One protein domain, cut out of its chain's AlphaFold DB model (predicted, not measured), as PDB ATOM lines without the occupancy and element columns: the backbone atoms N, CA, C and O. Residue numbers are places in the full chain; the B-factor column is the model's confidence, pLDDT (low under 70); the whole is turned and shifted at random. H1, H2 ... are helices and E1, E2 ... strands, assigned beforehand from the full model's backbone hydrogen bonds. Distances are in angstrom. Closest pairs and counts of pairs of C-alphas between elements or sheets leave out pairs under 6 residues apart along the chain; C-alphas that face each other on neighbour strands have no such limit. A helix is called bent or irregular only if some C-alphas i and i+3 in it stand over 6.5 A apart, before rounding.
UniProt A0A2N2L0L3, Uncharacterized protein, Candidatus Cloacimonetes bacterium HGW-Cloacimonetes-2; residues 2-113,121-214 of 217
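AT A GLANCE: This is residues 2 to 113 and 121 to 214 of the 217 residues of an uncharacterized protein of Candidatus Cloacimonetes bacterium HGW-Cloacimonetes-2 (UniProt A0A2N2L0L3). One long, strongly twisted sheet of ten strands runs through the domain and folds at E8, with the hairpin of E6 and E7 as its smaller leaf. H1 covers the E5 and E4 end with H2 crosswise on it, H3 packs on E7, and the short H4 and H5 lie beside H1; residues 106 to 113 stick out. The 206 printed residues include five named helices and ten named strands, in the order H1 E1 E2 E3 E4 E5 H2 E6 E7 H3 E8 H4 H5 E9 E10. The antiparallel sheet runs E5 E4 E3 E2 E1 E10 E9 E8 E7 E6; the class is mixed, the whole compact with a radius of gyration of the C-alphas of 18.1 A, spanning 54 by 47 by 40 A.

IN THESE COORDINATES: The strands are E1, residues 22 to 27, E2, 38 to 48, 31.5 A long, E3, 51 to 58, E4, 61 to 68, E5, 73 to 80, E6, 124 to 136, 28.2 A, E7, 139 to 149, 29.8 A, E8, 170 to 177, E9, 199 to 204, and E10, 207 to 213. The helices are H1, residues 2 to 12, H2, 94 to 109, 22.5 A, H3, 158 to 167, H4, 184 to 187, and H5, 192 to 195. C-alpha 2 is at (9.251, -5.027, -6.281) and C-alpha 213 at (30.381, 1.250, 11.146). H1 is irregular, C-alphas 7 and 10 being 7.3 A apart.

HOW THE PARTS SIT: In this folded sheet, bent back on itself, E5 E4 E3 E2 E1 E10 E9 face E7 E6 with 18 pairs of C-alphas within 11 A, and E8 is the hinge, bending by 95 degrees at residue 174. E1 to E5 form a meander, each strand the antiparallel neighbour of the one before; N 25 and O 40 of E1 and E2 are 2.8 A apart, within hydrogen-bond range. E1 and E10 have N 24 and O 211 at 2.8 A, E8 and E7 N 146 and O 170 at 2.9 A. H1 is on the sheet at a height of 8.1 A, over E4, and only just across the strands at 62 degrees on the local plane. H2 touches H1 with residues 96 to 101 alone, about perpendicular at 87 degrees, the closest C-alphas, of Ala 3 and Val 97, being 4.8 A apart. H3 is on the sheet over E7; their closest C-alphas, of Gln 165 and Ala 147, are 5.2 A apart. H5 touches H1, C-alphas 195 and 11 being closest at 5.8 A; H4 and H1 are close but not clearly touching, C-alphas 185 and 8 being closest at 6.6 A. In H2 and H3 every O i to N i+4 pair is within hydrogen-bond range, in H1 5 of 7; H4 and H5 are too short for one.

THE WHOLE: The farthest C-alphas, of Ile 85 and Glu 154, are 56.4 A apart. Residues 114 to 120 are not printed, and C-alphas 113 and 121 are 15.3 A apart across this cut. Of the links printed whole, E5 to H2 is long, with 13 residues. The mean pLDDT of the printed part is 87.5; residues 29 to 36, 108 to 113 and 121 to 123 are under 70.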
ATOM      1  N   LEU A   2       9.748  -4.715  -7.638       85.88
ATOM      2  CA  LEU A   2       9.251  -5.027  -6.281       85.88
ATOM      3  C   LEU A   2       9.287  -6.521  -5.895       85.88
ATOM      4  O   LEU A   2       9.808  -6.855  -4.840       85.88
ATOM      5  N   ALA A   3       8.821  -7.422  -6.770       85.56
ATOM      6  CA  ALA A   3       8.899  -8.871  -6.523       85.56
ATOM      7  C   ALA A   3      10.334  -9.349  -6.257       85.56
ATOM      8  O   ALA A   3      10.570 -10.190  -5.403       85.56
ATOM      9  N   TYR A   4      11.286  -8.764  -6.979       84.50
ATOM     10  CA  TYR A   4      12.705  -9.051  -6.851       84.50
ATOM     11  C   TYR A   4      13.296  -8.492  -5.547       84.50
ATOM     12  O   TYR A   4      14.052  -9.179  -4.861       84.50
ATOM     13  N   VAL A   5      12.907  -7.274  -5.156       86.19
ATOM     14  CA  VAL A   5      13.274  -6.708  -3.852       86.19
ATOM     15  C   VAL A   5      12.749  -7.609  -2.733       86.19
ATOM     16  O   VAL A   5      13.527  -7.996  -1.872       86.19
ATOM     17  N   GLN A   6      11.475  -8.012  -2.786       89.19
ATOM     18  CA  GLN A   6      10.866  -8.904  -1.792       89.19
ATOM     19  C   GLN A   6      11.532 -10.285  -1.740       89.19
ATOM     20  O   GLN A   6      11.777 -10.789  -0.649       89.19
ATOM     21  N   SER A   7      11.853 -10.896  -2.885       86.62
ATOM     22  CA  SER A   7      12.431 -12.247  -2.916       86.62
ATOM     23  C   SER A   7      13.872 -12.305  -2.417       86.62
ATOM     24  O   SER A   7      14.298 -13.317  -1.875       86.62
ATOM     25  N   THR A   8      14.648 -11.242  -2.639       86.38
ATOM     26  CA  THR A   8      16.065 -11.181  -2.240       86.38
ATOM     27  C   THR A   8      16.252 -10.608  -0.841       86.38
ATOM     28  O   THR A   8      17.328 -10.747  -0.262       86.38
ATOM     29  N   PHE A   9      15.204 -10.002  -0.281       86.50
ATOM     30  CA  PHE A   9      15.229  -9.324   1.004       86.50
ATOM     31  C   PHE A   9      15.852 -10.156   2.148       86.50
ATOM     32  O   PHE A   9      16.783  -9.645   2.777       86.50
ATOM     33  N   PRO A  10      15.473 -11.437   2.366       88.06
ATOM     34  CA  PRO A  10      16.005 -12.232   3.481       88.06
ATOM     35  C   PRO A  10      17.518 -12.495   3.405       88.06
ATOM     36  O   PRO A  10      18.149 -12.972   4.344       88.06
ATOM     37  N   LEU A  11      18.140 -12.212   2.268       90.69
ATOM     38  CA  LEU A  11      19.559 -12.459   2.051       90.69
ATOM     39  C   LEU A  11      20.380 -11.182   2.165       90.69
ATOM     40  O   LEU A  11      21.597 -11.258   2.289       90.69
ATOM     41  N   ARG A  12      19.731 -10.015   2.143       93.38
ATOM     42  CA  ARG A  12      20.406  -8.715   2.107       93.38
ATOM     43  C   ARG A  12      20.836  -8.215   3.471       93.38
ATOM     44  O   ARG A  12      21.826  -7.495   3.564       93.38
ATOM     45  N   PHE A  13      20.086  -8.585   4.499       95.06
ATOM     46  CA  PHE A  13      20.205  -7.985   5.815       95.06
ATOM     47  C   PHE A  13      20.503  -9.045   6.870       95.06
ATOM     48  O   PHE A  13      19.965 -10.153   6.831       95.06
ATOM     49  N   GLY A  14      21.434  -8.723   7.767       94.50
ATOM     50  CA  GLY A  14      21.698  -9.528   8.955       94.50
ATOM     51  C   GLY A  14      20.558  -9.387   9.956       94.50
ATOM     52  O   GLY A  14      19.912  -8.345  10.030       94.50
ATOM     53  N   ASN A  15      20.316 -10.419  10.758       94.38
ATOM     54  CA  ASN A  15      19.296 -10.346  11.811       94.38
ATOM     55  C   ASN A  15      19.788  -9.633  13.083       94.38
ATOM     56  O   ASN A  15      19.006  -9.372  13.995       94.38
ATOM     57  N   ASP A  16      21.079  -9.312  13.160       94.88
ATOM     58  CA  ASP A  16      21.704  -8.702  14.328       94.88
ATOM     59  C   ASP A  16      22.048  -7.219  14.157       94.88
ATOM     60  O   ASP A  16      22.807  -6.674  14.959       94.88
ATOM     61  N   LEU A  17      21.457  -6.584  13.142       96.25
ATOM     62  CA  LEU A  17      21.642  -5.175  12.806       96.25
ATOM     63  C   LEU A  17      21.199  -4.239  13.932       96.25
ATOM     64  O   LEU A  17      20.128  -4.409  14.518       96.25
ATOM     65  N   GLN A  18      21.993  -3.213  14.203       97.25
ATOM     66  CA  GLN A  18      21.729  -2.177  15.200       97.25
ATOM     67  C   GLN A  18      21.532  -0.813  14.547       97.25
ATOM     68  O   GLN A  18      22.038  -0.561  13.458       97.25
ATOM     69  N   ALA A  19      20.805   0.084  15.219       97.75
ATOM     70  CA  ALA A  19      20.715   1.472  14.775       97.75
ATOM     71  C   ALA A  19      22.113   2.109  14.777       97.75
ATOM     72  O   ALA A  19      22.817   2.013  15.778       97.75
ATOM     73  N   GLY A  20      22.484   2.752  13.670       98.00
ATOM     74  CA  GLY A  20      23.825   3.279  13.422       98.00
ATOM     75  C   GLY A  20      24.709   2.364  12.574       98.00
ATOM     76  O   GLY A  20      25.703   2.842  12.034       98.00
ATOM     77  N   ASP A  21      24.359   1.081  12.393       98.50
ATOM     78  CA  ASP A  21      25.103   0.214  11.474       98.50
ATOM     79  C   ASP A  21      25.112   0.810  10.066       98.50
ATOM     80  O   ASP A  21      24.070   1.189   9.529       98.50
ATOM     81  N   TYR A  22      26.297   0.864   9.470       98.38
ATOM     82  CA  TYR A  22      26.549   1.557   8.217       98.38
ATOM     83  C   TYR A  22      27.550   0.796   7.359       98.38
ATOM     84  O   TYR A  22      28.529   0.244   7.869       98.38
ATOM     85  N   VAL A  23      27.346   0.824   6.047       98.06
ATOM     86  CA  VAL A  23      28.335   0.417   5.046       98.06
ATOM     87  C   VAL A  23      28.322   1.380   3.868       98.06
ATOM     88  O   VAL A  23      27.268   1.868   3.459       98.06
ATOM     89  N   GLN A  24      29.491   1.576   3.273       97.38
ATOM     90  CA  GLN A  24      29.661   2.217   1.979       97.38
ATOM     91  C   GLN A  24      30.425   1.285   1.045       97.38
ATOM     92  O   GLN A  24      31.478   0.749   1.400       97.38
ATOM     93  N   TYR A  25      29.889   1.110  -0.155       95.62
ATOM     94  CA  TYR A  25      30.504   0.373  -1.240       95.62
ATOM     95  C   TYR A  25      30.865   1.316  -2.376       95.62
ATOM     96  O   TYR A  25      30.044   2.111  -2.832       95.62
ATOM     97  N   GLU A  26      32.075   1.143  -2.876       93.00
ATOM     98  CA  GLU A  26      32.487   1.575  -4.197       93.00
ATOM     99  C   GLU A  26      32.102   0.500  -5.220       93.00
ATOM    100  O   GLU A  26      32.362  -0.693  -5.023       93.00
ATOM    101  N   ILE A  27      31.461   0.931  -6.304       89.50
ATOM    102  CA  ILE A  27      31.012   0.085  -7.403       89.50
ATOM    103  C   ILE A  27      31.861   0.409  -8.634       89.50
ATOM    104  O   ILE A  27      31.712   1.450  -9.273       89.50
ATOM    105  N   ALA A  28      32.756  -0.511  -8.981       81.94
ATOM    106  CA  ALA A  28      33.582  -0.415 -10.171       81.94
ATOM    107  C   ALA A  28      32.751  -0.741 -11.420       81.94
ATOM    108  O   ALA A  28      32.301  -1.877 -11.622       81.94
ATOM    109  N   ASP A  29      32.594   0.245 -12.298       68.00
ATOM    110  CA  ASP A  29      32.060   0.035 -13.635       68.00
ATOM    111  C   ASP A  29      33.194   0.046 -14.664       68.00
ATOM    112  O   ASP A  29      33.660   1.085 -15.114       68.00
ATOM    113  N   HIS A  30      33.636  -1.145 -15.071       55.03
ATOM    114  CA  HIS A  30      34.657  -1.299 -16.113       55.03
ATOM    115  C   HIS A  30      34.184  -0.866 -17.515       55.03
ATOM    116  O   HIS A  30      34.972  -0.929 -18.459       55.03
ATOM    117  N   SER A  31      32.913  -0.479 -17.677       54.16
ATOM    118  CA  SER A  31      32.318  -0.122 -18.970       54.16
ATOM    119  C   SER A  31      32.000   1.362 -19.146       54.16
ATOM    120  O   SER A  31      31.753   1.780 -20.280       54.16
ATOM    121  N   SER A  32      32.049   2.175 -18.088       51.91
ATOM    122  CA  SER A  32      31.793   3.611 -18.196       51.91
ATOM    123  C   SER A  32      33.082   4.426 -18.194       51.91
ATOM    124  O   SER A  32      34.017   4.179 -17.442       51.91
ATOM    125  N   GLN A  33      33.118   5.457 -19.039       52.16
ATOM    126  CA  GLN A  33      34.134   6.516 -19.004       52.16
ATOM    127  C   GLN A  33      33.923   7.470 -17.809       52.16
ATOM    128  O   GLN A  33      34.258   8.648 -17.901       52.16
ATOM    129  N   ARG A  34      33.282   7.012 -16.725       56.56
ATOM    130  CA  ARG A  34      33.030   7.850 -15.550       56.56
ATOM    131  C   ARG A  34      34.369   8.130 -14.866       56.56
ATOM    132  O   ARG A  34      35.129   7.205 -14.597       56.56
ATOM    133  N   GLU A  35      34.652   9.410 -14.635       60.12
ATOM    134  CA  GLU A  35      35.862   9.852 -13.929       60.12
ATOM    135  C   GLU A  35      35.807   9.491 -12.436       60.12
ATOM    136  O   GLU A  35      36.850   9.215 -11.847       60.12
ATOM    137  N   ASP A  36      34.596   9.403 -11.867       68.12
ATOM    138  CA  ASP A  36      34.364   9.095 -10.457       68.12
ATOM    139  C   ASP A  36      33.666   7.734 -10.257       68.12
ATOM    140  O   ASP A  36      32.748   7.387 -11.015       68.12
ATOM    141  N   PRO A  37      34.060   6.963  -9.225       75.06
ATOM    142  CA  PRO A  37      33.407   5.708  -8.875       75.06
ATOM    143  C   PRO A  37      31.956   5.917  -8.414       75.06
ATOM    144  O   PRO A  37      31.648   6.861  -7.685       75.06
ATOM    145  N   GLU A  38      31.055   5.000  -8.788       87.00
ATOM    146  CA  GLU A  38      29.698   4.977  -8.227       87.00
ATOM    147  C   GLU A  38      29.773   4.526  -6.764       87.00
ATOM    148  O   GLU A  38      30.383   3.504  -6.446       87.00
ATOM    149  N   LEU A  39      29.137   5.285  -5.871       91.75
ATOM    150  CA  LEU A  39      29.033   4.940  -4.459       91.75
ATOM    151  C   LEU A  39      27.613   4.490  -4.131       91.75
ATOM    152  O   LEU A  39      26.628   5.079  -4.579       91.75
ATOM    153  N   CYS A  40      27.521   3.461  -3.298       94.81
ATOM    154  CA  CYS A  40      26.283   3.024  -2.680       94.81
ATOM    155  C   CYS A  40      26.493   2.924  -1.173       94.81
ATOM    156  O   CYS A  40      27.488   2.358  -0.725       94.81
ATOM    157  N   SER A  41      25.567   3.448  -0.377       97.38
ATOM    158  CA  SER A  41      25.631   3.321   1.079       97.38
ATOM    159  C   SER A  41      24.335   2.786   1.656       97.38
ATOM    160  O   SER A  41      23.257   3.027   1.116       97.38
ATOM    161  N   LEU A  42      24.452   2.036   2.747       98.19
ATOM    162  CA  LEU A  42      23.322   1.530   3.506       98.19
ATOM    163  C   LEU A  42      23.521   1.857   4.978       98.19
ATOM    164  O   LEU A  42      24.606   1.652   5.514       98.19
ATOM    165  N   GLU A  43      22.461   2.322   5.626       98.56
ATOM    166  CA  GLU A  43      22.466   2.713   7.031       98.56
ATOM    167  C   GLU A  43      21.203   2.216   7.728       98.56
ATOM    168  O   GLU A  43      20.095   2.392   7.218       98.56
ATOM    169  N   VAL A  44      21.346   1.648   8.921       98.38
ATOM    170  CA  VAL A  44      20.220   1.383   9.816       98.38
ATOM    171  C   VAL A  44      19.912   2.661  10.590       98.38
ATOM    172  O   VAL A  44      20.523   2.954  11.615       98.38
ATOM    173  N   THR A  45      18.938   3.430  10.121       98.25
ATOM    174  CA  THR A  45      18.607   4.740  10.703       98.25
ATOM    175  C   THR A  45      17.815   4.630  12.002       98.25
ATOM    176  O   THR A  45      17.810   5.550  12.819       98.25
ATOM    177  N   GLN A  46      17.120   3.510  12.212       97.88
ATOM    178  CA  GLN A  46      16.319   3.279  13.408       97.88
ATOM    179  C   GLN A  46      16.155   1.785  13.690       97.88
ATOM    180  O   GLN A  46      15.974   0.990  12.771       97.88
ATOM    181  N   ARG A  47      16.118   1.421  14.976       96.69
ATOM    182  CA  ARG A  47      15.695   0.099  15.450       96.69
ATOM    183  C   ARG A  47      14.722   0.242  16.620       96.69
ATOM    184  O   ARG A  47      15.001   0.965  17.573       96.69
ATOM    185  N   ILE A  48      13.584  -0.445  16.549       96.62
ATOM    186  CA  ILE A  48      12.575  -0.521  17.613       96.62
ATOM    187  C   ILE A  48      12.232  -1.999  17.820       96.62
ATOM    188  O   ILE A  48      11.499  -2.590  17.026       96.62
ATOM    189  N   GLY A  49      12.767  -2.598  18.885       95.12
ATOM    190  CA  GLY A  49      12.661  -4.042  19.110       95.12
ATOM    191  C   GLY A  49      13.313  -4.824  17.968       95.12
ATOM    192  O   GLY A  49      14.484  -4.600  17.650       95.12
ATOM    193  N   ASP A  50      12.539  -5.700  17.333       96.19
ATOM    194  CA  ASP A  50      12.978  -6.504  16.184       96.19
ATOM    195  C   ASP A  50      12.715  -5.823  14.836       96.19
ATOM    196  O   ASP A  50      12.998  -6.399  13.792       96.19
ATOM    197  N   VAL A  51      12.205  -4.588  14.827       97.81
ATOM    198  CA  VAL A  51      11.963  -3.843  13.589       97.81
ATOM    199  C   VAL A  51      13.086  -2.846  13.337       97.81
ATOM    200  O   VAL A  51      13.359  -1.994  14.184       97.81
ATOM    201  N   ALA A  52      13.698  -2.910  12.155       97.56
ATOM    202  CA  ALA A  52      14.719  -1.967  11.708       97.56
ATOM    203  C   ALA A  52      14.257  -1.168  10.483       97.56
ATOM    204  O   ALA A  52      13.546  -1.683   9.615       97.56
ATOM    205  N   THR A  53      14.679   0.091  10.418       98.31
ATOM    206  CA  THR A  53      14.549   0.955   9.245       98.31
ATOM    207  C   THR A  53      15.924   1.126   8.622       98.31
ATOM    208  O   THR A  53      16.866   1.528   9.304       98.31
ATOM    209  N   ILE A  54      16.033   0.824   7.333       98.00
ATOM    210  CA  ILE A  54      17.275   0.887   6.566       98.00
ATOM    211  C   ILE A  54      17.105   1.906   5.450       98.00
ATOM    212  O   ILE A  54      16.128   1.843   4.706       98.00
ATOM    213  N   ARG A  55      18.063   2.820   5.326       97.94
ATOM    214  CA  ARG A  55      18.206   3.756   4.211       97.94
ATOM    215  C   ARG A  55      19.282   3.224   3.273       97.94
ATOM    216  O   ARG A  55      20.375   2.916   3.728       97.94
ATOM    217  N   GLU A  56      18.983   3.131   1.988       96.50
ATOM    218  CA  GLU A  56      19.939   2.809   0.928       96.50
ATOM    219  C   GLU A  56      20.030   3.997  -0.031       96.50
ATOM    220  O   GLU A  56      19.012   4.470  -0.532       96.50
ATOM    221  N   ASP A  57      21.245   4.470  -0.275       95.19
ATOM    222  CA  ASP A  57      21.572   5.572  -1.180       95.19
ATOM    223  C   ASP A  57      22.430   5.031  -2.327       95.19
ATOM    224  O   ASP A  57      23.413   4.328  -2.071       95.19
ATOM    225  N   PHE A  58      22.043   5.288  -3.575       90.19
ATOM    226  CA  PHE A  58      22.775   4.863  -4.774       90.19
ATOM    227  C   PHE A  58      22.330   5.665  -5.997       90.19
ATOM    228  O   PHE A  58      21.137   5.904  -6.176       90.19
ATOM    229  N   ASP A  59      23.254   6.028  -6.892       84.88
ATOM    230  CA  ASP A  59      22.939   6.728  -8.154       84.88
ATOM    231  C   ASP A  59      21.989   7.940  -7.976       84.88
ATOM    232  O   ASP A  59      21.091   8.171  -8.785       84.88
ATOM    233  N   GLY A  60      22.127   8.691  -6.878       83.50
ATOM    234  CA  GLY A  60      21.248   9.828  -6.564       83.50
ATOM    235  C   GLY A  60      19.814   9.453  -6.163       83.50
ATOM    236  O   GLY A  60      18.972  10.336  -6.017       83.50
ATOM    237  N   ASN A  61      19.530   8.166  -5.965       88.81
ATOM    238  CA  ASN A  61      18.264   7.645  -5.470       88.81
ATOM    239  C   ASN A  61      18.389   7.258  -3.998       88.81
ATOM    240  O   ASN A  61      19.429   6.777  -3.549       88.81
ATOM    241  N   ILE A  62      17.286   7.404  -3.265       93.19
ATOM    242  CA  ILE A  62      17.191   6.964  -1.876       93.19
ATOM    243  C   ILE A  62      16.002   6.022  -1.746       93.19
ATOM    244  O   ILE A  62      14.861   6.389  -2.043       93.19
ATOM    245  N   LEU A  63      16.280   4.816  -1.265       94.12
ATOM    246  CA  LEU A  63      15.283   3.819  -0.911       94.12
ATOM    247  C   LEU A  63      15.296   3.584   0.590       94.12
ATOM    248  O   LEU A  63      16.328   3.660   1.254       94.12
ATOM    249  N   TYR A  64      14.130   3.249   1.112       96.81
ATOM    250  CA  TYR A  64      13.948   2.895   2.500       96.81
ATOM    251  C   TYR A  64      13.253   1.549   2.615       96.81
ATOM    252  O   TYR A  64      12.333   1.218   1.859       96.81
ATOM    253  N   TYR A  65      13.690   0.790   3.610       96.38
ATOM    254  CA  TYR A  65      13.156  -0.516   3.948       96.38
ATOM    255  C   TYR A  65      12.795  -0.523   5.420       96.38
ATOM    256  O   TYR A  65      13.607  -0.136   6.258       96.38
ATOM    257  N   ARG A  66      11.604  -1.016   5.743       96.88
ATOM    258  CA  ARG A  66      11.237  -1.364   7.114       96.88
ATOM    259  C   ARG A  66      11.095  -2.864   7.216       96.88
ATOM    260  O   ARG A  66      10.407  -3.471   6.397       96.88
ATOM    261  N   ILE A  67      11.777  -3.448   8.188       95.75
ATOM    262  CA  ILE A  67      12.125  -4.862   8.143       95.75
ATOM    263  C   ILE A  67      11.923  -5.483   9.513       95.75
ATOM    264  O   ILE A  67      12.233  -4.851  10.520       95.75
ATOM    265  N   ASP A  68      11.413  -6.704   9.548       95.94
ATOM    266  CA  ASP A  68      11.392  -7.537  10.747       95.94
ATOM    267  C   ASP A  68      12.670  -8.382  10.757       95.94
ATOM    268  O   ASP A  68      12.843  -9.244   9.901       95.94
ATOM    269  N   LEU A  69      13.573  -8.127  11.703       94.19
ATOM    270  CA  LEU A  69      14.850  -8.825  11.857       94.19
ATOM    271  C   LEU A  69      14.680 -10.266  12.349       94.19
ATOM    272  O   LEU A  69      15.517 -11.113  12.038       94.19
ATOM    273  N   GLN A  70      13.617 -10.564  13.102       93.38
ATOM    274  CA  GLN A  70      13.376 -11.900  13.642       93.38
ATOM    275  C   GLN A  70      12.974 -12.863  12.526       93.38
ATOM    276  O   GLN A  70      13.526 -13.957  12.413       93.38
ATOM    277  N   ASN A  71      12.018 -12.442  11.697       91.25
ATOM    278  CA  ASN A  71      11.514 -13.246  10.582       91.25
ATOM    279  C   ASN A  71      12.252 -12.969   9.265       91.25
ATOM    280  O   ASN A  71      12.064 -13.692   8.289       91.25
ATOM    281  N   ASN A  72      13.092 -11.933   9.247       88.62
ATOM    282  CA  ASN A  72      13.811 -11.432   8.082       88.62
ATOM    283  C   ASN A  72      12.883 -11.129   6.895       88.62
ATOM    284  O   ASN A  72      13.122 -11.536   5.754       88.62
ATOM    285  N   THR A  73      11.779 -10.439   7.186       91.56
ATOM    286  CA  THR A  73      10.737 -10.095   6.215       91.56
ATOM    287  C   THR A  73      10.667  -8.590   5.977       91.56
ATOM    288  O   THR A  73      10.879  -7.772   6.874       91.56
ATOM    289  N   LEU A  74      10.352  -8.220   4.737       94.44
ATOM    290  CA  LEU A  74      10.093  -6.836   4.359       94.44
ATOM    291  C   LEU A  74       8.677  -6.446   4.796       94.44
ATOM    292  O   LEU A  74       7.708  -7.067   4.360       94.44
ATOM    293  N   LEU A  75       8.567  -5.409   5.623       95.06
ATOM    294  CA  LEU A  75       7.297  -4.856   6.098       95.06
ATOM    295  C   LEU A  75       6.844  -3.681   5.233       95.06
ATOM    296  O   LEU A  75       5.672  -3.591   4.876       95.06
ATOM    297  N   GLU A  76       7.770  -2.784   4.889       95.62
ATOM    298  CA  GLU A  76       7.494  -1.609   4.059       95.62
ATOM    299  C   GLU A  76       8.687  -1.285   3.160       95.62
ATOM    300  O   GLU A  76       9.842  -1.475   3.541       95.62
ATOM    301  N   TYR A  77       8.392  -0.761   1.976       94.31
ATOM    302  CA  TYR A  77       9.369  -0.289   1.005       94.31
ATOM    303  C   TYR A  77       8.874   1.025   0.419       94.31
ATOM    304  O   TYR A  77       7.726   1.101  -0.027       94.31
ATOM    305  N   TRP A  78       9.719   2.048   0.430       95.56
ATOM    306  CA  TRP A  78       9.392   3.341  -0.160       95.56
ATOM    307  C   TRP A  78      10.642   4.062  -0.654       95.56
ATOM    308  O   TRP A  78      11.767   3.707  -0.311       95.56
ATOM    309  N   GLY A  79      10.435   5.075  -1.481       94.62
ATOM    310  CA  GLY A  79      11.481   5.945  -2.000       94.62
ATOM    311  C   GLY A  79      10.868   7.217  -2.557       94.62
ATOM    312  O   GLY A  79       9.677   7.462  -2.368       94.62
ATOM    313  N   PHE A  80      11.670   8.007  -3.256       91.69
ATOM    314  CA  PHE A  80      11.219   9.222  -3.926       91.69
ATOM    315  C   PHE A  80      11.443   9.082  -5.431       91.69
ATOM    316  O   PHE A  80      12.433   8.481  -5.847       91.69
ATOM    317  N   ASP A  81      10.508   9.578  -6.235       89.06
ATOM    318  CA  ASP A  81      10.691   9.682  -7.685       89.06
ATOM    319  C   ASP A  81      11.465  10.955  -8.078       89.06
ATOM    320  O   ASP A  81      11.938  11.709  -7.225       89.06
ATOM    321  N   GLU A  82      11.619  11.178  -9.386       87.69
ATOM    322  CA  GLU A  82      12.352  12.320  -9.952       87.69
ATOM    323  C   GLU A  82      11.754  13.683  -9.556       87.69
ATOM    324  O   GLU A  82      12.481  14.674  -9.488       87.69
ATOM    325  N   ASP A  83      10.456  13.727  -9.237       90.69
ATOM    326  CA  ASP A  83       9.749  14.928  -8.783       90.69
ATOM    327  C   ASP A  83       9.831  15.109  -7.252       90.69
ATOM    328  O   ASP A  83       9.283  16.065  -6.695       90.69
ATOM    329  N   GLY A  84      10.516  14.200  -6.550       88.56
ATOM    330  CA  GLY A  84      10.628  14.192  -5.094       88.56
ATOM    331  C   GLY A  84       9.351  13.737  -4.387       88.56
ATOM    332  O   GLY A  84       9.183  14.004  -3.194       88.56
ATOM    333  N   ILE A  85       8.438  13.067  -5.092       93.19
ATOM    334  CA  ILE A  85       7.201  12.537  -4.518       93.19
ATOM    335  C   ILE A  85       7.494  11.171  -3.903       93.19
ATOM    336  O   ILE A  85       8.119  10.308  -4.520       93.19
ATOM    337  N   GLU A  86       7.027  10.959  -2.668       95.12
ATOM    338  CA  GLU A  86       7.168   9.660  -2.014       95.12
ATOM    339  C   GLU A  86       6.337   8.600  -2.751       95.12
ATOM    340  O   GLU A  86       5.115   8.701  -2.873       95.12
ATOM    341  N   GLN A  87       7.013   7.542  -3.179       94.88
ATOM    342  CA  GLN A  87       6.420   6.355  -3.768       94.88
ATOM    343  C   GLN A  87       6.506   5.202  -2.770       94.88
ATOM    344  O   GLN A  87       7.592   4.742  -2.416       94.88
ATOM    345  N   ARG A  88       5.343   4.704  -2.340       95.19
ATOM    346  CA  ARG A  88       5.207   3.596  -1.381       95.19
ATOM    347  C   ARG A  88       4.319   2.494  -1.968       95.19
ATOM    348  O   ARG A  88       3.105   2.498  -1.753       95.19
ATOM    349  N   PRO A  89       4.878   1.578  -2.774       92.75
ATOM    350  CA  PRO A  89       4.087   0.543  -3.418       92.75
ATOM    351  C   PRO A  89       3.581  -0.495  -2.409       92.75
ATOM    352  O   PRO A  89       4.237  -0.817  -1.419       92.75
ATOM    353  N   ILE A  90       2.417  -1.069  -2.709       93.38
ATOM    354  CA  ILE A  90       1.843  -2.168  -1.931       93.38
ATOM    355  C   ILE A  90       2.664  -3.436  -2.192       93.38
ATOM    356  O   ILE A  90       2.885  -3.806  -3.347       93.38
ATOM    357  N   LEU A  91       3.103  -4.096  -1.116       94.06
ATOM    358  CA  LEU A  91       3.840  -5.353  -1.196       94.06
ATOM    359  C   LEU A  91       2.994  -6.452  -1.848       94.06
ATOM    360  O   LEU A  91       1.790  -6.561  -1.620       94.06
ATOM    361  N   LEU A  92       3.650  -7.283  -2.651       93.38
ATOM    362  CA  LEU A  92       3.030  -8.429  -3.301       93.38
ATOM    363  C   LEU A  92       2.847  -9.574  -2.306       93.38
ATOM    364  O   LEU A  92       3.650  -9.738  -1.381       93.38
ATOM    365  N   SER A  93       1.841 -10.412  -2.543       92.56
ATOM    366  CA  SER A  93       1.710 -11.689  -1.839       92.56
ATOM    367  C   SER A  93       2.855 -12.646  -2.198       92.56
ATOM    368  O   SER A  93       3.435 -12.558  -3.281       92.56
ATOM    369  N   SER A  94       3.159 -13.612  -1.324       90.19
ATOM    370  CA  SER A  94       4.210 -14.612  -1.577       90.19
ATOM    371  C   SER A  94       4.005 -15.352  -2.903       90.19
ATOM    372  O   SER A  94       4.938 -15.478  -3.687       90.19
ATOM    373  N   ALA A  95       2.762 -15.735  -3.223       93.12
ATOM    374  CA  ALA A  95       2.438 -16.409  -4.481       93.12
ATOM    375  C   ALA A  95       2.716 -15.534  -5.720       93.12
ATOM    376  O   ALA A  95       3.170 -16.030  -6.756       93.12
ATOM    377  N   GLU A  96       2.468 -14.224  -5.631       93.38
ATOM    378  CA  GLU A  96       2.802 -13.281  -6.702       93.38
ATOM    379  C   GLU A  96       4.310 -13.089  -6.844       93.38
ATOM    380  O   GLU A  96       4.801 -13.002  -7.973       93.38
ATOM    381  N   VAL A  97       5.041 -13.023  -5.725       91.12
ATOM    382  CA  VAL A  97       6.509 -12.967  -5.727       91.12
ATOM    383  C   VAL A  97       7.062 -14.195  -6.443       91.12
ATOM    384  O   VAL A  97       7.764 -14.037  -7.442       91.12
ATOM    385  N   ASP A  98       6.667 -15.397  -6.025       90.19
ATOM    386  CA  ASP A  98       7.142 -16.662  -6.596       90.19
ATOM    387  C   ASP A  98       6.856 -16.754  -8.098       90.19
ATOM    388  O   ASP A  98       7.748 -17.035  -8.903       90.19
ATOM    389  N   THR A  99       5.627 -16.427  -8.507       92.56
ATOM    390  CA  THR A  99       5.215 -16.457  -9.920       92.56
ATOM    391  C   THR A  99       6.041 -15.493 -10.774       92.56
ATOM    392  O   THR A  99       6.480 -15.831 -11.883       92.56
ATOM    393  N   ARG A 100       6.270 -14.272 -10.276       89.94
ATOM    394  CA  ARG A 100       7.042 -13.253 -10.999       89.94
ATOM    395  C   ARG A 100       8.523 -13.619 -11.068       89.94
ATOM    396  O   ARG A 100       9.120 -13.436 -12.126       89.94
ATOM    397  N   ILE A 101       9.102 -14.163  -9.997       86.69
ATOM    398  CA  ILE A 101      10.499 -14.628  -9.975       86.69
ATOM    399  C   ILE A 101      10.706 -15.800 -10.923       86.69
ATOM    400  O   ILE A 101      11.651 -15.774 -11.710       86.69
ATOM    401  N   LEU A 102       9.794 -16.771 -10.937       86.25
ATOM    402  CA  LEU A 102       9.853 -17.889 -11.875       86.25
ATOM    403  C   LEU A 102       9.806 -17.407 -13.332       86.25
ATOM    404  O   LEU A 102      10.569 -17.876 -14.176       86.25
ATOM    405  N   THR A 103       8.951 -16.427 -13.627       85.69
ATOM    406  CA  THR A 103       8.851 -15.838 -14.970       85.69
ATOM    407  C   THR A 103      10.136 -15.104 -15.359       85.69
ATOM    408  O   THR A 103      10.614 -15.285 -16.478       85.69
ATOM    409  N   MET A 104      10.724 -14.326 -14.442       80.62
ATOM    410  CA  MET A 104      12.008 -13.645 -14.660       80.62
ATOM    411  C   MET A 104      13.141 -14.645 -14.926       80.62
ATOM    412  O   MET A 104      13.877 -14.487 -15.899       80.62
ATOM    413  N   LYS A 105      13.241 -15.716 -14.127       77.62
ATOM    414  CA  LYS A 105      14.241 -16.775 -14.334       77.62
ATOM    415  C   LYS A 105      14.088 -17.429 -15.706       77.62
ATOM    416  O   LYS A 105      15.049 -17.463 -16.464       77.62
ATOM    417  N   ASN A 106      12.870 -17.826 -16.081       77.56
ATOM    418  CA  ASN A 106      12.589 -18.461 -17.374       77.56
ATOM    419  C   ASN A 106      12.889 -17.561 -18.587       77.56
ATOM    420  O   ASN A 106      13.216 -18.063 -19.665       77.56
ATOM    421  N   GLN A 107      12.768 -16.238 -18.443       71.06
ATOM    422  CA  GLN A 107      13.160 -15.288 -19.490       71.06
ATOM    423  C   GLN A 107      14.683 -15.237 -19.663       71.06
ATOM    424  O   GLN A 107      15.154 -15.257 -20.800       71.06
ATOM    425  N   ASN A 108      15.444 -15.273 -18.566       62.94
ATOM    426  CA  ASN A 108      16.908 -15.345 -18.610       62.94
ATOM    427  C   ASN A 108      17.408 -16.689 -19.168       62.94
ATOM    428  O   ASN A 108      18.381 -16.718 -19.922       62.94
ATOM    429  N   THR A 109      16.721 -17.801 -18.881       56.34
ATOM    430  CA  THR A 109      17.113 -19.126 -19.400       56.34
ATOM    431  C   THR A 109      16.892 -19.266 -20.908       56.34
ATOM    432  O   THR A 109      17.611 -19.996 -21.579       56.34
ATOM    433  N   ARG A 110      15.936 -18.533 -21.497       49.72
ATOM    434  CA  ARG A 110      15.736 -18.527 -22.961       49.72
ATOM    435  C   ARG A 110      16.858 -17.823 -23.733       49.72
ATOM    436  O   ARG A 110      16.917 -17.972 -24.950       49.72
ATOM    437  N   ALA A 111      17.736 -17.088 -23.048       44.81
ATOM    438  CA  ALA A 111      18.953 -16.510 -23.620       44.81
ATOM    439  C   ALA A 111      20.193 -17.419 -23.459       44.81
ATOM    440  O   ALA A 111      21.243 -17.114 -24.024       44.81
ATOM    441  N   SER A 112      20.094 -18.532 -22.721       44.44
ATOM    442  CA  SER A 112      21.161 -19.536 -22.607       44.44
ATOM    443  C   SER A 112      20.986 -20.623 -23.671       44.44
ATOM    444  O   SER A 112      19.883 -21.103 -23.925       44.44
ATOM    445  N   ASN A 113      22.090 -20.984 -24.329       41.81
ATOM    446  CA  ASN A 113      22.125 -21.948 -25.427       41.81
ATOM    447  C   ASN A 113      21.393 -23.265 -25.076       41.81
ATOM    448  O   ASN A 113      21.734 -23.887 -24.068       41.81
ATOM    449  N   ALA A 121      25.891 -30.072 -13.716       56.88
ATOM    450  CA  ALA A 121      25.628 -29.362 -12.473       56.88
ATOM    451  C   ALA A 121      25.895 -27.865 -12.682       56.88
ATOM    452  O   ALA A 121      26.970 -27.485 -13.155       56.88
ATOM    453  N   MET A 122      24.906 -27.024 -12.357       61.34
ATOM    454  CA  MET A 122      25.119 -25.581 -12.389       61.34
ATOM    455  C   MET A 122      26.304 -25.238 -11.484       61.34
ATOM    456  O   MET A 122      26.464 -25.867 -10.436       61.34
ATOM    457  N   PRO A 123      27.148 -24.275 -11.872       64.88
ATOM    458  CA  PRO A 123      28.282 -23.901 -11.048       64.88
ATOM    459  C   PRO A 123      27.760 -23.267  -9.750       64.88
ATOM    460  O   PRO A 123      26.953 -22.342  -9.795       64.88
ATOM    461  N   VAL A 124      28.199 -23.802  -8.610       76.81
ATOM    462  CA  VAL A 124      27.768 -23.388  -7.264       76.81
ATOM    463  C   VAL A 124      28.931 -22.702  -6.567       76.81
ATOM    464  O   VAL A 124      30.086 -23.099  -6.728       76.81
ATOM    465  N   PHE A 125      28.655 -21.681  -5.761       83.19
ATOM    466  CA  PHE A 125      29.689 -21.098  -4.914       83.19
ATOM    467  C   PHE A 125      30.044 -22.036  -3.761       83.19
ATOM    468  O   PHE A 125      29.193 -22.429  -2.967       83.19
ATOM    469  N   SER A 126      31.327 -22.355  -3.633       82.19
ATOM    470  CA  SER A 126      31.860 -23.133  -2.519       82.19
ATOM    471  C   SER A 126      32.667 -22.239  -1.582       82.19
ATOM    472  O   SER A 126      33.311 -21.271  -1.999       82.19
ATOM    473  N   SER A 127      32.620 -22.547  -0.283       81.44
ATOM    474  CA  SER A 127      33.522 -21.913   0.674       81.44
ATOM    475  C   SER A 127      34.928 -22.443   0.446       81.44
ATOM    476  O   SER A 127      35.161 -23.649   0.536       81.44
ATOM    477  N   LEU A 128      35.878 -21.541   0.232       79.75
ATOM    478  CA  LEU A 128      37.281 -21.896   0.341       79.75
ATOM    479  C   LEU A 128      37.575 -22.090   1.834       79.75
ATOM    480  O   LEU A 128      37.143 -21.300   2.674       79.75
ATOM    481  N   SER A 129      38.289 -23.156   2.193       73.94
ATOM    482  CA  SER A 129      38.733 -23.402   3.577       73.94
ATOM    483  C   SER A 129      39.743 -22.356   4.069       73.94
ATOM    484  O   SER A 129      40.114 -22.333   5.244       73.94
ATOM    485  N   GLN A 130      40.183 -21.479   3.169       76.81
ATOM    486  CA  GLN A 130      41.127 -20.409   3.404       76.81
ATOM    487  C   GLN A 130      40.417 -19.129   3.854       76.81
ATOM    488  O   GLN A 130      39.414 -18.704   3.280       76.81
ATOM    489  N   ARG A 131      40.988 -18.487   4.877       88.25
ATOM    490  CA  ARG A 131      40.704 -17.091   5.202       88.25
ATOM    491  C   ARG A 131      41.771 -16.198   4.587       88.25
ATOM    492  O   ARG A 131      42.943 -16.573   4.553       88.25
ATOM    493  N   GLU A 132      41.364 -15.027   4.126       92.69
ATOM    494  CA  GLU A 132      42.254 -14.044   3.512       92.69
ATOM    495  C   GLU A 132      42.126 -12.698   4.222       92.69
ATOM    496  O   GLU A 132      41.039 -12.295   4.639       92.69
ATOM    497  N   SER A 133      43.245 -11.995   4.380       91.69
ATOM    498  CA  SER A 133      43.258 -10.657   4.966       91.69
ATOM    499  C   SER A 133      42.970  -9.606   3.899       91.69
ATOM    500  O   SER A 133      43.662  -9.545   2.885       91.69
ATOM    501  N   PHE A 134      41.990  -8.742   4.153       92.31
ATOM    502  CA  PHE A 134      41.673  -7.595   3.307       92.31
ATOM    503  C   PHE A 134      42.034  -6.291   4.023       92.31
ATOM    504  O   PHE A 134      41.605  -6.059   5.152       92.31
ATOM    505  N   SER A 135      42.824  -5.435   3.380       91.12
ATOM    506  CA  SER A 135      43.224  -4.146   3.953       91.12
ATOM    507  C   SER A 135      42.199  -3.068   3.617       91.12
ATOM    508  O   SER A 135      41.989  -2.762   2.446       91.12
ATOM    509  N   LEU A 136      41.609  -2.460   4.647       90.50
ATOM    510  CA  LEU A 136      40.720  -1.307   4.531       90.50
ATOM    511  C   LEU A 136      41.332  -0.127   5.292       90.50
ATOM    512  O   LEU A 136      41.292  -0.067   6.524       90.50
ATOM    513  N   GLY A 137      41.963   0.793   4.562       86.94
ATOM    514  CA  GLY A 137      42.728   1.887   5.158       86.94
ATOM    515  C   GLY A 137      43.853   1.366   6.061       86.94
ATOM    516  O   GLY A 137      44.799   0.740   5.587       86.94
ATOM    517  N   ARG A 138      43.761   1.636   7.370       85.81
ATOM    518  CA  ARG A 138      44.725   1.158   8.386       85.81
ATOM    519  C   ARG A 138      44.309  -0.150   9.065       85.81
ATOM    520  O   ARG A 138      45.076  -0.681   9.865       85.81
ATOM    521  N   SER A 139      43.114  -0.646   8.769       87.31
ATOM    522  CA  SER A 139      42.555  -1.856   9.367       87.31
ATOM    523  C   SER A 139      42.772  -3.055   8.449       87.31
ATOM    524  O   SER A 139      42.789  -2.925   7.225       87.31
ATOM    525  N   SER A 140      42.910  -4.242   9.039       92.94
ATOM    526  CA  SER A 140      42.915  -5.509   8.306       92.94
ATOM    527  C   SER A 140      41.713  -6.338   8.737       92.94
ATOM    528  O   SER A 140      41.535  -6.620   9.922       92.94
ATOM    529  N   LEU A 141      40.871  -6.694   7.774       94.31
ATOM    530  CA  LEU A 141      39.703  -7.538   7.966       94.31
ATOM    531  C   LEU A 141      40.085  -8.987   7.682       94.31
ATOM    532  O   LEU A 141      40.705  -9.285   6.663       94.31
ATOM    533  N   ASN A 142      39.703  -9.888   8.581       95.31
ATOM    534  CA  ASN A 142      39.848 -11.321   8.365       95.31
ATOM    535  C   ASN A 142      38.620 -11.837   7.614       95.31
ATOM    536  O   ASN A 142      37.534 -11.907   8.194       95.31
ATOM    537  N   CYS A 143      38.789 -12.179   6.342       96.25
ATOM    538  CA  CYS A 143      37.685 -12.538   5.469       96.25
ATOM    539  C   CYS A 143      37.597 -14.047   5.274       96.25
ATOM    540  O   CYS A 143      38.602 -14.715   5.027       96.25
ATOM    541  N   PHE A 144      36.380 -14.584   5.307       94.12
ATOM    542  CA  PHE A 144      36.119 -15.870   4.672       94.12
ATOM    543  C   PHE A 144      35.837 -15.649   3.190       94.12
ATOM    544  O   PHE A 144      35.207 -14.658   2.804       94.12
ATOM    545  N   VAL A 145      36.330 -16.570   2.368       93.06
ATOM    546  CA  VAL A 145      36.279 -16.449   0.914       93.06
ATOM    547  C   VAL A 145      35.390 -17.543   0.351       93.06
ATOM    548  O   VAL A 145      35.536 -18.721   0.680       93.06
ATOM    549  N   ARG A 146      34.459 -17.152  -0.512       92.62
ATOM    550  CA  ARG A 146      33.669 -18.067  -1.339       92.62
ATOM    551  C   ARG A 146      34.047 -17.846  -2.799       92.62
ATOM    552  O   ARG A 146      34.306 -16.712  -3.188       92.62
ATOM    553  N   ALA A 147      34.093 -18.900  -3.599       90.56
ATOM    554  CA  ALA A 147      34.409 -18.817  -5.025       90.56
ATOM    555  C   ALA A 147      33.553 -19.805  -5.818       90.56
ATOM    556  O   ALA A 147      33.039 -20.776  -5.258       90.56
ATOM    557  N   LEU A 148      33.388 -19.553  -7.114       87.75
ATOM    558  CA  LEU A 148      32.616 -20.431  -7.981       87.75
ATOM    559  C   LEU A 148      33.354 -21.763  -8.141       87.75
ATOM    560  O   LEU A 148      34.500 -21.791  -8.598       87.75
ATOM    561  N   ASP A 149      32.704 -22.861  -7.771       82.75
ATOM    562  CA  ASP A 149      33.228 -24.191  -8.040       82.75
ATOM    563  C   ASP A 149      32.907 -24.588  -9.480       82.75
ATOM    564  O   ASP A 149      31.762 -24.500  -9.937       82.75
ATOM    565  N   VAL A 150      33.937 -25.005 -10.211       76.88
ATOM    566  CA  VAL A 150      33.806 -25.426 -11.606       76.88
ATOM    567  C   VAL A 150      33.907 -26.947 -11.640       76.88
ATOM    568  O   VAL A 150      34.963 -27.483 -11.276       76.88
ATOM    569  N   PRO A 151      32.854 -27.656 -12.088       71.69
ATOM    570  CA  PRO A 151      32.852 -29.110 -12.099       71.69
ATOM    571  C   PRO A 151      34.001 -29.669 -12.946       71.69
ATOM    572  O   PRO A 151      34.471 -29.051 -13.905       71.69
ATOM    573  N   VAL A 152      34.464 -30.870 -12.589       71.31
ATOM    574  CA  VAL A 152      35.496 -31.578 -13.355       71.31
ATOM    575  C   VAL A 152      34.872 -32.125 -14.634       71.31
ATOM    576  O   VAL A 152      34.273 -33.196 -14.629       71.31
ATOM    577  N   VAL A 153      35.010 -31.381 -15.727       74.19
ATOM    578  CA  VAL A 153      34.576 -31.792 -17.068       74.19
ATOM    579  C   VAL A 153      35.762 -31.856 -18.027       74.19
ATOM    580  O   VAL A 153      36.757 -31.143 -17.869       74.19
ATOM    581  N   GLU A 154      35.660 -32.743 -19.015       74.00
ATOM    582  CA  GLU A 154      36.672 -32.920 -20.055       74.00
ATOM    583  C   GLU A 154      36.915 -31.588 -20.789       74.00
ATOM    584  O   GLU A 154      35.975 -30.914 -21.206       74.00
ATOM    585  N   GLY A 155      38.182 -31.172 -20.896       73.94
ATOM    586  CA  GLY A 155      38.572 -29.897 -21.511       73.94
ATOM    587  C   GLY A 155      38.764 -28.713 -20.552       73.94
ATOM    588  O   GLY A 155      39.316 -27.700 -20.979       73.94
ATOM    589  N   ILE A 156      38.402 -28.821 -19.264       80.50
ATOM    590  CA  ILE A 156      38.744 -27.805 -18.250       80.50
ATOM    591  C   ILE A 156      39.982 -28.249 -17.474       80.50
ATOM    592  O   ILE A 156      39.929 -29.165 -16.649       80.50
ATOM    593  N   SER A 157      41.103 -27.574 -17.723       85.56
ATOM    594  CA  SER A 157      42.345 -27.835 -16.998       85.56
ATOM    595  C   SER A 157      42.288 -27.301 -15.554       85.56
ATOM    596  O   SER A 157      41.488 -26.404 -15.249       85.56
ATOM    597  N   PRO A 158      43.136 -27.814 -14.643       85.81
ATOM    598  CA  PRO A 158      43.264 -27.275 -13.288       85.81
ATOM    599  C   PRO A 158      43.572 -25.771 -13.257       85.81
ATOM    600  O   PRO A 158      43.046 -25.057 -12.408       85.81
ATOM    601  N   GLU A 159      44.360 -25.273 -14.210       87.56
ATOM    602  CA  GLU A 159      44.731 -23.859 -14.319       87.56
ATOM    603  C   GLU A 159      43.522 -22.985 -14.661       87.56
ATOM    604  O   GLU A 159      43.343 -21.921 -14.072       87.56
ATOM    605  N   ILE A 160      42.652 -23.447 -15.568       86.06
ATOM    606  CA  ILE A 160      41.402 -22.746 -15.901       86.06
ATOM    607  C   ILE A 160      40.491 -22.700 -14.673       86.06
ATOM    608  O   ILE A 160      39.927 -21.652 -14.366       86.06
ATOM    609  N   ARG A 161      40.374 -23.812 -13.938       84.12
ATOM    610  CA  ARG A 161      39.572 -23.860 -12.708       84.12
ATOM    611  C   ARG A 161      40.084 -22.879 -11.662       84.12
ATOM    612  O   ARG A 161      39.290 -22.126 -11.106       84.12
ATOM    613  N   GLN A 162      41.392 -22.863 -11.427       86.62
ATOM    614  CA  GLN A 162      42.007 -21.935 -10.485       86.62
ATOM    615  C   GLN A 162      41.792 -20.482 -10.921       86.62
ATOM    616  O   GLN A 162      41.411 -19.653 -10.100       86.62
ATOM    617  N   ALA A 163      41.953 -20.175 -12.210       87.31
ATOM    618  CA  ALA A 163      41.693 -18.838 -12.736       87.31
ATOM    619  C   ALA A 163      40.231 -18.406 -12.529       87.31
ATOM    620  O   ALA A 163      39.983 -17.280 -12.103       87.31
ATOM    621  N   VAL A 164      39.258 -19.294 -12.771       87.31
ATOM    622  CA  VAL A 164      37.838 -19.003 -12.509       87.31
ATOM    623  C   VAL A 164      37.585 -18.782 -11.020       87.31
ATOM    624  O   VAL A 164      36.903 -17.823 -10.663       87.31
ATOM    625  N   GLN A 165      38.147 -19.615 -10.143       87.50
ATOM    626  CA  GLN A 165      38.011 -19.435  -8.696       87.50
ATOM    627  C   GLN A 165      38.563 -18.079  -8.250       87.50
ATOM    628  O   GLN A 165      37.855 -17.340  -7.573       87.50
ATOM    629  N   GLU A 166      39.767 -17.704  -8.686       87.25
ATOM    630  CA  GLU A 166      40.375 -16.407  -8.359       87.25
ATOM    631  C   GLU A 166      39.537 -15.219  -8.859       87.25
ATOM    632  O   GLU A 166      39.328 -14.256  -8.120       87.25
ATOM    633  N   LEU A 167      38.989 -15.296 -10.077       87.62
ATOM    634  CA  LEU A 167      38.153 -14.235 -10.657       87.62
ATOM    635  C   LEU A 167      36.770 -14.113 -10.005       87.62
ATOM    636  O   LEU A 167      36.131 -13.065 -10.103       87.62
ATOM    637  N   THR A 168      36.294 -15.175  -9.358       89.25
ATOM    638  CA  THR A 168      34.954 -15.239  -8.759       89.25
ATOM    639  C   THR A 168      34.968 -15.119  -7.240       89.25
ATOM    640  O   THR A 168      33.908 -15.228  -6.626       89.25
ATOM    641  N   LYS A 169      36.126 -14.865  -6.616       92.12
ATOM    642  CA  LYS A 169      36.217 -14.705  -5.161       92.12
ATOM    643  C   LYS A 169      35.275 -13.619  -4.648       92.12
ATOM    644  O   LYS A 169      35.249 -12.486  -5.138       92.12
ATOM    645  N   VAL A 170      34.557 -13.973  -3.594       94.31
ATOM    646  CA  VAL A 170      33.691 -13.098  -2.814       94.31
ATOM    647  C   VAL A 170      34.132 -13.179  -1.361       94.31
ATOM    648  O   VAL A 170      34.249 -14.263  -0.790       94.31
ATOM    649  N   TYR A 171      34.409 -12.017  -0.785       95.75
ATOM    650  CA  TYR A 171      35.012 -11.851   0.528       95.75
ATOM    651  C   TYR A 171      33.965 -11.328   1.495       95.75
ATOM    652  O   TYR A 171      33.311 -10.318   1.222       95.75
ATOM    653  N   PHE A 172      33.874 -11.965   2.652       96.25
ATOM    654  CA  PHE A 172      32.939 -11.596   3.703       96.25
ATOM    655  C   PHE A 172      33.641 -11.521   5.051       96.25
ATOM    656  O   PHE A 172      34.574 -12.283   5.310       96.25
ATOM    657  N   SER A 173      33.167 -10.648   5.935       96.19
ATOM    658  CA  SER A 173      33.719 -10.485   7.280       96.19
ATOM    659  C   SER A 173      32.617 -10.287   8.310       96.19
ATOM    660  O   SER A 173      31.687  -9.511   8.103       96.19
ATOM    661  N   GLU A 174      32.745 -10.957   9.454       94.94
ATOM    662  CA  GLU A 174      31.850 -10.767  10.604       94.94
ATOM    663  C   GLU A 174      32.017  -9.383  11.247       94.94
ATOM    664  O   GLU A 174      31.120  -8.915  11.941       94.94
ATOM    665  N   ALA A 175      33.133  -8.691  10.997       95.06
ATOM    666  CA  ALA A 175      33.329  -7.323  11.476       95.06
ATOM    667  C   ALA A 175      32.435  -6.310  10.741       95.06
ATOM    668  O   ALA A 175      32.111  -5.266  11.298       95.06
ATOM    669  N   VAL A 176      32.014  -6.622   9.513       96.81
ATOM    670  CA  VAL A 176      31.172  -5.749   8.689       96.81
ATOM    671  C   VAL A 176      29.702  -6.124   8.909       96.81
ATOM    672  O   VAL A 176      29.378  -7.314   8.829       96.81
ATOM    673  N   PRO A 177      28.799  -5.165   9.194       97.31
ATOM    674  CA  PRO A 177      27.376  -5.462   9.304       97.31
ATOM    675  C   PRO A 177      26.831  -5.908   7.948       97.31
ATOM    676  O   PRO A 177      27.204  -5.391   6.891       97.31
ATOM    677  N   LYS A 178      25.940  -6.898   7.955       96.81
ATOM    678  CA  LYS A 178      25.352  -7.406   6.719       96.81
ATOM    679  C   LYS A 178      24.265  -6.461   6.225       96.81
ATOM    680  O   LYS A 178      23.104  -6.575   6.601       96.81
ATOM    681  N   LEU A 179      24.691  -5.540   5.373       97.00
ATOM    682  CA  LEU A 179      23.872  -4.575   4.656       97.00
ATOM    683  C   LEU A 179      24.255  -4.664   3.172       97.00
ATOM    684  O   LEU A 179      25.320  -4.193   2.775       97.00
ATOM    685  N   LEU A 180      23.439  -5.338   2.356       95.50
ATOM    686  CA  LEU A 180      23.754  -5.586   0.943       95.50
ATOM    687  C   LEU A 180      22.922  -4.704  -0.011       95.50
ATOM    688  O   LEU A 180      21.688  -4.649   0.128       95.50
ATOM    689  N   PRO A 181      23.553  -4.083  -1.029       92.94
ATOM    690  CA  PRO A 181      22.849  -3.297  -2.038       92.94
ATOM    691  C   PRO A 181      21.820  -4.110  -2.830       92.94
ATOM    692  O   PRO A 181      22.035  -5.284  -3.147       92.94
ATOM    693  N   ALA A 182      20.715  -3.484  -3.229       89.50
ATOM    694  CA  ALA A 182      19.664  -4.126  -4.018       89.50
ATOM    695  C   ALA A 182      20.169  -4.566  -5.399       89.50
ATOM    696  O   ALA A 182      19.794  -5.635  -5.886       89.50
ATOM    697  N   LYS A 183      21.037  -3.757  -6.023       87.38
ATOM    698  CA  LYS A 183      21.641  -4.044  -7.336       87.38
ATOM    699  C   LYS A 183      22.564  -5.264  -7.308       87.38
ATOM    700  O   LYS A 183      22.599  -6.014  -8.281       87.38
ATOM    701  N   LEU A 184      23.278  -5.494  -6.201       89.00
ATOM    702  CA  LEU A 184      24.181  -6.639  -6.051       89.00
ATOM    703  C   LEU A 184      23.418  -7.954  -6.206       89.00
ATOM    704  O   LEU A 184      23.845  -8.841  -6.942       89.00
ATOM    705  N   MET A 185      22.260  -8.058  -5.553       86.88
ATOM    706  CA  MET A 185      21.468  -9.286  -5.548       86.88
ATOM    707  C   MET A 185      20.968  -9.684  -6.951       86.88
ATOM    708  O   MET A 185      20.579 -10.831  -7.159       86.88
ATOM    709  N   ALA A 186      21.015  -8.775  -7.937       80.12
ATOM    710  CA  ALA A 186      20.450  -9.005  -9.264       80.12
ATOM    711  C   ALA A 186      21.414  -9.851 -10.084       80.12
ATOM    712  O   ALA A 186      20.998 -10.699 -10.867       80.12
ATOM    713  N   VAL A 187      22.709  -9.655  -9.827       80.31
ATOM    714  CA  VAL A 187      23.808 -10.446 -10.380       80.31
ATOM    715  C   VAL A 187      23.787 -11.876  -9.832       80.31
ATOM    716  O   VAL A 187      24.233 -12.799 -10.505       80.31
ATOM    717  N   TYR A 188      23.239 -12.073  -8.632       82.19
ATOM    718  CA  TYR A 188      23.294 -13.336  -7.893       82.19
ATOM    719  C   TYR A 188      21.928 -14.000  -7.693       82.19
ATOM    720  O   TYR A 188      21.779 -14.855  -6.825       82.19
ATOM    721  N   LEU A 189      20.929 -13.658  -8.510       77.31
ATOM    722  CA  LEU A 189      19.578 -14.224  -8.405       77.31
ATOM    723  C   LEU A 189      19.543 -15.762  -8.537       77.31
ATOM    724  O   LEU A 189      18.629 -16.419  -8.023       77.31
ATOM    725  N   ASP A 190      20.533 -16.330  -9.226       76.75
ATOM    726  CA  ASP A 190      20.674 -17.772  -9.436       76.75
ATOM    727  C   ASP A 190      21.546 -18.467  -8.384       76.75
ATOM    728  O   ASP A 190      21.478 -19.685  -8.285       76.75
ATOM    729  N   ASN A 191      22.304 -17.708  -7.581       82.00
ATOM    730  CA  ASN A 191      23.102 -18.222  -6.459       82.00
ATOM    731  C   ASN A 191      22.888 -17.379  -5.175       82.00
ATOM    732  O   ASN A 191      23.848 -16.822  -4.627       82.00
ATOM    733  N   PRO A 192      21.632 -17.193  -4.721       81.38
ATOM    734  CA  PRO A 192      21.302 -16.372  -3.554       81.38
ATOM    735  C   PRO A 192      21.971 -16.842  -2.251       81.38
ATOM    736  O   PRO A 192      22.299 -16.026  -1.387       81.38
ATOM    737  N   GLU A 193      22.188 -18.150  -2.119       83.50
ATOM    738  CA  GLU A 193      22.783 -18.825  -0.961       83.50
ATOM    739  C   GLU A 193      24.220 -18.373  -0.664       83.50
ATOM    740  O   GLU A 193      24.710 -18.478   0.468       83.50
ATOM    741  N   LEU A 194      24.888 -17.773  -1.656       88.50
ATOM    742  CA  LEU A 194      26.182 -17.121  -1.483       88.50
ATOM    743  C   LEU A 194      26.171 -16.118  -0.318       88.50
ATOM    744  O   LEU A 194      27.198 -15.961   0.342       88.50
ATOM    745  N   PHE A 195      25.029 -15.483  -0.053       91.25
ATOM    746  CA  PHE A 195      24.866 -14.456   0.973       91.25
ATOM    747  C   PHE A 195      24.236 -14.972   2.270       91.25
ATOM    748  O   PHE A 195      23.794 -14.173   3.090       91.25
ATOM    749  N   GLU A 196      24.163 -16.283   2.501       89.62
ATOM    750  CA  GLU A 196      23.696 -16.819   3.784       89.62
ATOM    751  C   GLU A 196      24.618 -16.461   4.963       89.62
ATOM    752  O   GLU A 196      25.839 -16.347   4.823       89.62
ATOM    753  N   GLY A 197      24.025 -16.331   6.154       90.56
ATOM    754  CA  GLY A 197      24.707 -15.917   7.387       90.56
ATOM    755  C   GLY A 197      24.587 -14.415   7.672       90.56
ATOM    756  O   GLY A 197      23.789 -13.725   7.042       90.56
ATOM    757  N   ASN A 198      25.372 -13.913   8.632       93.69
ATOM    758  CA  ASN A 198      25.313 -12.524   9.132       93.69
ATOM    759  C   ASN A 198      26.552 -11.675   8.814       93.69
ATOM    760  O   ASN A 198      26.664 -10.539   9.271       93.69
ATOM    761  N   ALA A 199      27.505 -12.213   8.064       95.12
ATOM    762  CA  ALA A 199      28.687 -11.451   7.697       95.12
ATOM    763  C   ALA A 199      28.379 -10.467   6.567       95.12
ATOM    764  O   ALA A 199      27.670 -10.805   5.615       95.12
ATOM    765  N   GLY A 200      28.945  -9.268   6.660       96.44
ATOM    766  CA  GLY A 200      28.873  -8.276   5.600       96.44
ATOM    767  C   GLY A 200      29.797  -8.602   4.434       96.44
ATOM    768  O   GLY A 200      30.821  -9.278   4.591       96.44
ATOM    769  N   LEU A 201      29.422  -8.111   3.253       96.69
ATOM    770  CA  LEU A 201      30.266  -8.161   2.069       96.69
ATOM    771  C   LEU A 201      31.446  -7.202   2.252       96.69
ATOM    772  O   LEU A 201      31.268  -6.045   2.614       96.69
ATOM    773  N   VAL A 202      32.652  -7.680   1.965       96.50
ATOM    774  CA  VAL A 202      33.869  -6.856   1.937       96.50
ATOM    775  C   VAL A 202      34.259  -6.553   0.500       96.50
ATOM    776  O   VAL A 202      34.571  -5.414   0.160       96.50
ATOM    777  N   LYS A 203      34.246  -7.579  -0.355       94.06
ATOM    778  CA  LYS A 203      34.625  -7.444  -1.756       94.06
ATOM    779  C   LYS A 203      33.982  -8.516  -2.625       94.06
ATOM    780  O   LYS A 203      33.954  -9.688  -2.268       94.06
ATOM    781  N   GLN A 204      33.532  -8.113  -3.797       91.44
ATOM    782  CA  GLN A 204      33.101  -8.936  -4.922       91.44
ATOM    783  C   GLN A 204      33.558  -8.201  -6.182       91.44
ATOM    784  O   GLN A 204      33.580  -6.987  -6.147       91.44
ATOM    785  N   SER A 205      33.921  -8.886  -7.271       85.38
ATOM    786  CA  SER A 205      34.394  -8.300  -8.548       85.38
ATOM    787  C   SER A 205      34.131  -6.792  -8.772       85.38
ATOM    788  O   SER A 205      35.097  -6.058  -8.970       85.38
ATOM    789  N   LYS A 206      32.869  -6.333  -8.706       87.81
ATOM    790  CA  LYS A 206      32.496  -4.918  -8.881       87.81
ATOM    791  C   LYS A 206      32.262  -4.129  -7.592       87.81
ATOM    792  O   LYS A 206      32.268  -2.914  -7.655       87.81
ATOM    793  N   TYR A 207      32.020  -4.777  -6.461       91.62
ATOM    794  CA  TYR A 207      31.692  -4.129  -5.191       91.62
ATOM    795  C   TYR A 207      32.864  -4.230  -4.223       91.62
ATOM    796  O   TYR A 207      33.306  -5.330  -3.894       91.62
ATOM    797  N   GLN A 208      33.328  -3.107  -3.695       94.19
ATOM    798  CA  GLN A 208      34.342  -3.085  -2.647       94.19
ATOM    799  C   GLN A 208      33.905  -2.157  -1.526       94.19
ATOM    800  O   GLN A 208      33.479  -1.036  -1.777       94.19
ATOM    801  N   ILE A 209      34.013  -2.616  -0.283       95.81
ATOM    802  CA  ILE A 209      33.730  -1.763   0.865       95.81
ATOM    803  C   ILE A 209      34.803  -0.674   0.992       95.81
ATOM    804  O   ILE A 209      35.997  -0.960   0.881       95.81
ATOM    805  N   THR A 210      34.378   0.562   1.231       95.12
ATOM    806  CA  THR A 210      35.261   1.719   1.468       95.12
ATOM    807  C   THR A 210      35.195   2.190   2.914       95.12
ATOM    808  O   THR A 210      36.202   2.621   3.473       95.12
ATOM    809  N   GLU A 211      34.037   2.036   3.548       95.69
ATOM    810  CA  GLU A 211      33.787   2.444   4.924       95.69
ATOM    811  C   GLU A 211      32.694   1.572   5.545       95.69
ATOM    812  O   GLU A 211      31.798   1.084   4.855       95.69
ATOM    813  N   PHE A 212      32.764   1.361   6.859       97.50
ATOM    814  CA  PHE A 212      31.673   0.761   7.616       97.50
ATOM    815  C   PHE A 212      31.704   1.199   9.076       97.50
ATOM    816  O   PHE A 212      32.762   1.501   9.632       97.50
ATOM    817  N   HIS A 213      30.539   1.153   9.706       97.25
ATOM    818  CA  HIS A 213      30.381   1.250  11.146       97.25
ATOM    819  C   HIS A 213      29.519   0.085  11.613       97.25
ATOM    820  O   HIS A 213      28.455  -0.163  11.050       97.25
ATOM    821  N   ARG A 214      29.984  -0.641  12.630       95.50
ATOM    822  CA  ARG A 214      29.174  -1.625  13.343       95.50
ATOM    823  C   ARG A 214      28.980  -1.102  14.752       95.50
ATOM    824  O   ARG A 214      29.964  -0.894  15.459       95.50
TER     825      ARG A 214